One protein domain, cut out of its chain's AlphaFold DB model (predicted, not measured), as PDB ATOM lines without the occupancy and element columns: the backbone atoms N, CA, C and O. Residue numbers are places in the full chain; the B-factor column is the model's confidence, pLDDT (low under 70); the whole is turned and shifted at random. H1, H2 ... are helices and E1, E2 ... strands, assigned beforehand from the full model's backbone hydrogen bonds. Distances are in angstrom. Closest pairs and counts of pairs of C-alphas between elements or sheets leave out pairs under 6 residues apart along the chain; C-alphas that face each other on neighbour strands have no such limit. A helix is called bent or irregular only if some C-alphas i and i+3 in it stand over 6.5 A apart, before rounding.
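What this domain is: This is residues 13 to 59 of the 59 residues of an uncharacterized protein of Pseudomonas fluorescens R124 (UniProt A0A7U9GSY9). One long helix, H2, with a kink, makes the length, and a tight turn at its first end joins it to the short helix H1, as the long and short arms of a V. Strand E1 comes before H1 and passes near H2 at Glu 45, while residues 54 to 59 stick out. The 47 printed residues run E1, H1, H2, mostly helix, and are loose, with a radius of gyration of the C-alphas of 13.4 A and spans of 41 by 16 by 14 A.

Where its parts are: H2, residues 31 to 57, is 38.3 A long, from C-alpha 31 at (374.917, 293.486, 191.554) to C-alpha 57 at (395.522, 302.349, 222.632). It is only just irregular, C-alphas 36 and 39 being 7.0 A apart, and has a kink of 40 degrees near residue 39. H1 is residues 17 to 26, 14.8 A; E1 is residues 13 to 15, 7.3 A.

How they stand to each other: H1 and H2 are close but not clearly touching; their closest C-alphas, of Ala 24 and Val 34, are 6.9 A apart. They run opposite ways at a steep tilt of 54 degrees. The closest C-alphas of E1 and H2, of Gly 14 and Glu 45, are 6.8 A apart. E1 pairs with no named strand, and E1 and H1 meet only through their link. Of O i to N i+4 pairs, 4 of 6 in H1 and 21 of 23 in H2 are within hydrogen-bond range.

The domain as a whole: The C-alphas farthest apart, of Thr 30 and Lys 59, are 41.8 A apart. The printed part has no cut, and both links are tight. Mean pLDDT of the printed part is 90.8; residue 59 is under 70.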
ATOM      1  N   THR A  13     383.009 301.871 214.417       88.06
ATOM      2  CA  THR A  13     382.445 300.551 214.746       88.06
ATOM      3  C   THR A  13     382.180 299.691 213.515       88.06
ATOM      4  O   THR A  13     381.909 298.506 213.652       88.06
ATOM      5  N   GLY A  14     382.204 300.287 212.323       90.12
ATOM      6  CA  GLY A  14     381.984 299.602 211.052       90.12
ATOM      7  C   GLY A  14     381.676 300.586 209.930       90.12
ATOM      8  O   GLY A  14     381.384 301.756 210.180       90.12
ATOM      9  N   LEU A  15     381.743 300.123 208.695       90.81
ATOM     10  CA  LEU A  15     381.351 300.846 207.502       90.81
ATOM     11  C   LEU A  15     379.828 300.881 207.378       90.81
ATOM     12  O   LEU A  15     379.104 299.944 207.716       90.81
ATOM     13  N   ASP A  16     379.321 301.982 206.842       89.81
ATOM     14  CA  ASP A  16     377.954 302.033 206.359       89.81
ATOM     15  C   ASP A  16     377.842 301.279 205.024       89.81
ATOM     16  O   ASP A  16     378.248 301.748 203.956       89.81
ATOM     17  N   TYR A  17     377.266 300.081 205.079       90.25
ATOM     18  CA  TYR A  17     377.054 299.269 203.885       90.25
ATOM     19  C   TYR A  17     375.963 299.822 202.965       90.25
ATOM     20  O   TYR A  17     375.932 299.482 201.781       90.25
ATOM     21  N   THR A  18     375.076 300.695 203.457       87.94
ATOM     22  CA  THR A  18     374.036 301.283 202.600       87.94
ATOM     23  C   THR A  18     374.640 302.167 201.516       87.94
ATOM     24  O   THR A  18     374.105 302.236 200.411       87.94
ATOM     25  N   SER A  19     375.794 302.769 201.785       87.75
ATOM     26  CA  SER A  19     376.519 303.618 200.850       87.75
ATOM     27  C   SER A  19     377.404 302.817 199.878       87.75
ATOM     28  O   SER A  19     377.664 303.303 198.779       87.75
ATOM     29  N   ILE A  20     377.735 301.547 200.167       88.88
ATOM     30  CA  ILE A  20     378.455 300.651 199.230       88.88
ATOM     31  C   ILE A  20     377.677 300.485 197.924       88.88
ATOM     32  O   ILE A  20     378.255 300.612 196.850       88.88
ATOM     33  N   ARG A  21     376.354 300.276 197.988       85.81
ATOM     34  CA  ARG A  21     375.528 300.118 196.775       85.81
ATOM     35  C   ARG A  21     375.543 301.368 195.886       85.81
ATOM     36  O   ARG A  21     375.478 301.261 194.668       85.81
ATOM     37  N   HIS A  22     375.596 302.550 196.502       89.19
ATOM     38  CA  HIS A  22     375.571 303.826 195.792       89.19
ATOM     39  C   HIS A  22     376.916 304.076 195.114       89.19
ATOM     40  O   HIS A  22     376.951 304.402 193.932       89.19
ATOM     41  N   VAL A  23     378.014 303.835 195.836       89.75
ATOM     42  CA  VAL A  23     379.372 303.926 195.289       89.75
ATOM     43  C   VAL A  23     379.585 302.901 194.176       89.75
ATOM     44  O   VAL A  23     380.072 303.260 193.111       89.75
ATOM     45  N   ALA A  24     379.139 301.659 194.364       91.12
ATOM     46  CA  ALA A  24     379.195 300.633 193.329       91.12
ATOM     47  C   ALA A  24     378.441 301.039 192.054       91.12
ATOM     48  O   ALA A  24     378.953 300.848 190.954       91.12
ATOM     49  N   GLY A  25     377.268 301.666 192.199       91.44
ATOM     50  CA  GLY A  25     376.517 302.218 191.072       91.44
ATOM     51  C   GLY A  25     377.276 303.322 190.327       91.44
ATOM     52  O   GLY A  25     377.282 303.327 189.101       91.44
ATOM     53  N   PHE A  26     377.970 304.214 191.044       90.56
ATOM     54  CA  PHE A  26     378.825 305.231 190.413       90.56
ATOM     55  C   PHE A  26     380.027 304.633 189.676       90.56
ATOM     56  O   PHE A  26     380.475 305.201 188.684       90.56
ATOM     57  N   LEU A  27     380.530 303.489 190.139       93.06
ATOM     58  CA  LEU A  27     381.621 302.753 189.501       93.06
ATOM     59  C   LEU A  27     381.149 301.845 188.353       93.06
ATOM     60  O   LEU A  27     381.978 301.231 187.690       93.06
ATOM     61  N   GLY A  28     379.837 301.758 188.108       94.94
ATOM     62  CA  GLY A  28     379.269 300.906 187.063       94.94
ATOM     63  C   GLY A  28     379.289 299.410 187.387       94.94
ATOM     64  O   GLY A  28     379.108 298.604 186.480       94.94
ATOM     65  N   LEU A  29     379.491 299.033 188.655       94.31
ATOM     66  CA  LEU A  29     379.497 297.633 189.075       94.31
ATOM     67  C   LEU A  29     378.081 297.056 189.062       94.31
ATOM     68  O   LEU A  29     377.120 297.646 189.570       94.31
ATOM     69  N   THR A  30     377.959 295.850 188.525       95.00
ATOM     70  CA  THR A  30     376.738 295.057 188.579       95.00
ATOM     71  C   THR A  30     376.504 294.505 189.981       95.00
ATOM     72  O   THR A  30     377.404 294.385 190.812       95.00
ATOM     73  N   ARG A  31     375.264 294.092 190.261       91.38
ATOM     74  CA  ARG A  31     374.917 293.486 191.554       91.38
ATOM     75  C   ARG A  31     375.703 292.200 191.841       91.38
ATOM     76  O   ARG A  31     375.961 291.932 193.010       91.38
ATOM     77  N   SER A  32     376.049 291.427 190.807       94.50
ATOM     78  CA  SER A  32     376.864 290.214 190.959       94.50
ATOM     79  C   SER A  32     378.280 290.574 191.383       94.50
ATOM     80  O   SER A  32     378.738 290.082 192.402       94.50
ATOM     81  N   GLU A  33     378.916 291.519 190.687       95.50
ATOM     82  CA  GLU A  33     380.274 291.964 191.022       95.50
ATOM     83  C   GLU A  33     380.343 292.542 192.436       95.50
ATOM     84  O   GLU A  33     381.268 292.242 193.182       95.50
ATOM     85  N   VAL A  34     379.332 293.314 192.851       94.19
ATOM     86  CA  VAL A  34     379.245 293.810 194.233       94.19
ATOM     87  C   VAL A  34     379.130 292.663 195.231       94.19
ATOM     88  O   VAL A  34     379.770 292.715 196.274       94.19
ATOM     89  N   ALA A  35     378.314 291.647 194.940       93.75
ATOM     90  CA  ALA A  35     378.170 290.488 195.814       93.75
ATOM     91  C   ALA A  35     379.472 289.679 195.913       93.75
ATOM     92  O   ALA A  35     379.800 289.216 197.004       93.75
ATOM     93  N   ASP A  36     380.217 289.578 194.814       96.44
ATOM     94  CA  ASP A  36     381.481 288.847 194.739       96.44
ATOM     95  C   ASP A  36     382.595 289.539 195.539       96.44
ATOM     96  O   ASP A  36     383.330 288.863 196.252       96.44
ATOM     97  N   VAL A  37     382.681 290.876 195.506       94.25
ATOM     98  CA  VAL A  37     383.712 291.640 196.249       94.25
ATOM     99  C   VAL A  37     383.316 291.985 197.689       94.25
ATOM    100  O   VAL A  37     384.145 292.414 198.491       94.25
ATOM    101  N   PHE A  38     382.041 291.830 198.059       93.56
ATOM    102  CA  PHE A  38     381.559 292.188 199.398       93.56
ATOM    103  C   PHE A  38     382.265 291.440 200.549       93.56
ATOM    104  O   PHE A  38     382.530 292.060 201.583       93.56
ATOM    105  N   PRO A  39     382.597 290.136 200.438       95.31
ATOM    106  CA  PRO A  39     383.417 289.445 201.429       95.31
ATOM    107  C   PRO A  39     384.773 290.115 201.660       95.31
ATOM    108  O   PRO A  39     385.155 290.282 202.817       95.31
ATOM    109  N   ASP A  40     385.441 290.567 200.600       95.81
ATOM    110  CA  ASP A  40     386.755 291.206 200.689       95.81
ATOM    111  C   ASP A  40     386.669 292.538 201.440       95.81
ATOM    112  O   ASP A  40     387.487 292.820 202.318       95.81
ATOM    113  N   ILE A  41     385.609 293.318 201.190       93.44
ATOM    114  CA  ILE A  41     385.337 294.563 201.924       93.44
ATOM    115  C   ILE A  41     385.195 294.299 203.429       93.44
ATOM    116  O   ILE A  41     385.713 295.072 204.233       93.44
ATOM    117  N   ARG A  42     384.539 293.202 203.833       94.12
ATOM    118  CA  ARG A  42     384.395 292.838 205.256       94.12
ATOM    119  C   ARG A  42     385.729 292.457 205.897       94.12
ATOM    120  O   ARG A  42     385.961 292.786 207.058       94.12
ATOM    121  N   VAL A  43     386.612 291.790 205.155       96.62
ATOM    122  CA  VAL A  43     387.970 291.477 205.630       96.62
ATOM    123  C   VAL A  43     388.771 292.765 205.827       96.62
ATOM    124  O   VAL A  43     389.376 292.959 206.880       96.62
ATOM    125  N   MET A  44     388.723 293.676 204.852       95.62
ATOM    126  CA  MET A  44     389.384 294.981 204.950       95.62
ATOM    127  C   MET A  44     388.830 295.833 206.100       95.62
ATOM    128  O   MET A  44     389.595 296.497 206.793       95.62
ATOM    129  N   GLU A  45     387.514 295.811 206.322       94.88
ATOM    130  CA  GLU A  45     386.863 296.499 207.438       94.88
ATOM    131  C   GLU A  45     387.362 295.983 208.788       94.88
ATOM    132  O   GLU A  45     387.729 296.788 209.644       94.88
ATOM    133  N   ALA A  46     387.398 294.662 208.975       94.31
ATOM    134  CA  ALA A  46     387.847 294.056 210.222       94.31
ATOM    135  C   ALA A  46     389.289 294.463 210.561       94.31
ATOM    136  O   ALA A  46     389.571 294.853 211.696       94.31
ATOM    137  N   GLU A  47     390.183 294.445 209.569       95.94
ATOM    138  CA  GLU A  47     391.572 294.859 209.774       95.94
ATOM    139  C   GLU A  47     391.691 296.365 210.031       95.94
ATOM    140  O   GLU A  47     392.411 296.787 210.935       95.94
ATOM    141  N   ALA A  48     390.937 297.192 209.303       93.81
ATOM    142  CA  ALA A  48     390.920 298.631 209.538       93.81
ATOM    143  C   ALA A  48     390.443 298.970 210.961       93.81
ATOM    144  O   ALA A  48     391.059 299.805 211.623       93.81
ATOM    145  N   LEU A  49     389.400 298.298 211.462       92.94
ATOM    146  CA  LEU A  49     388.927 298.465 212.839       92.94
ATOM    147  C   LEU A  49     389.987 298.048 213.864       92.94
ATOM    148  O   LEU A  49     390.165 298.741 214.868       92.94
ATOM    149  N   ARG A  50     390.718 296.957 213.604       93.56
ATOM    150  CA  ARG A  50     391.819 296.501 214.461       93.56
ATOM    151  C   ARG A  50     392.931 297.546 214.540       93.56
ATOM    152  O   ARG A  50     393.290 297.963 215.636       93.56
ATOM    153  N   VAL A  51     393.400 298.042 213.396       94.25
ATOM    154  CA  VAL A  51     394.445 299.078 213.331       94.25
ATOM    155  C   VAL A  51     393.989 300.373 214.009       94.25
ATOM    156  O   VAL A  51     394.756 300.992 214.745       94.25
ATOM    157  N   MET A  52     392.734 300.789 213.809       91.62
ATOM    158  CA  MET A  52     392.179 301.971 214.481       91.62
ATOM    159  C   MET A  52     392.134 301.806 216.005       91.62
ATOM    160  O   MET A  52     392.388 302.771 216.726       91.62
ATOM    161  N   ALA A  53     391.825 300.604 216.500       89.62
ATOM    162  CA  ALA A  53     391.869 300.304 217.928       89.62
ATOM    163  C   ALA A  53     393.310 300.342 218.465       89.62
ATOM    164  O   ALA A  53     393.567 301.023 219.454       89.62
ATOM    165  N   GLU A  54     394.261 299.711 217.774       91.31
ATOM    166  CA  GLU A  54     395.683 299.713 218.154       91.31
ATOM    167  C   GLU A  54     396.274 301.127 218.211       91.31
ATOM    168  O   GLU A  54     396.994 301.468 219.150       91.31
ATOM    169  N   GLN A  55     395.940 301.980 217.238       88.94
ATOM    170  CA  GLN A  55     396.373 303.381 217.214       88.94
ATOM    171  C   GLN A  55     395.772 304.215 218.347       88.94
ATOM    172  O   GLN A  55     396.399 305.176 218.788       88.94
ATOM    173  N   ARG A  56     394.558 303.881 218.800       84.00
ATOM    174  CA  ARG A  56     393.924 304.548 219.942       84.00
ATOM    175  C   ARG A  56     394.612 304.160 221.246       84.00
ATOM    176  O   ARG A  56     394.838 305.032 222.074       84.00
ATOM    177  N   ASP A  57     394.936 302.882 221.403       80.38
ATOM    178  CA  ASP A  57     395.522 302.349 222.632       80.38
ATOM    179  C   ASP A  57     397.030 302.663 222.741       80.38
ATOM    180  O   ASP A  57     397.577 302.712 223.840       80.38
ATOM    181  N   SER A  58     397.703 302.934 221.616       76.19
ATOM    182  CA  SER A  58     399.115 303.361 221.568       76.19
ATOM    183  C   SER A  58     399.329 304.865 221.812       76.19
ATOM    184  O   SER A  58     400.434 305.361 221.578       76.19
ATOM    185  N   LYS A  59     398.290 305.607 222.211       54.47
ATOM    186  CA  LYS A  59     398.303 307.070 222.322       54.47
ATOM    187  C   LYS A  59     398.134 307.564 223.754       54.47
ATOM    188  O   LYS A  59     397.365 306.939 224.512       54.47
TER     189      LYS A  59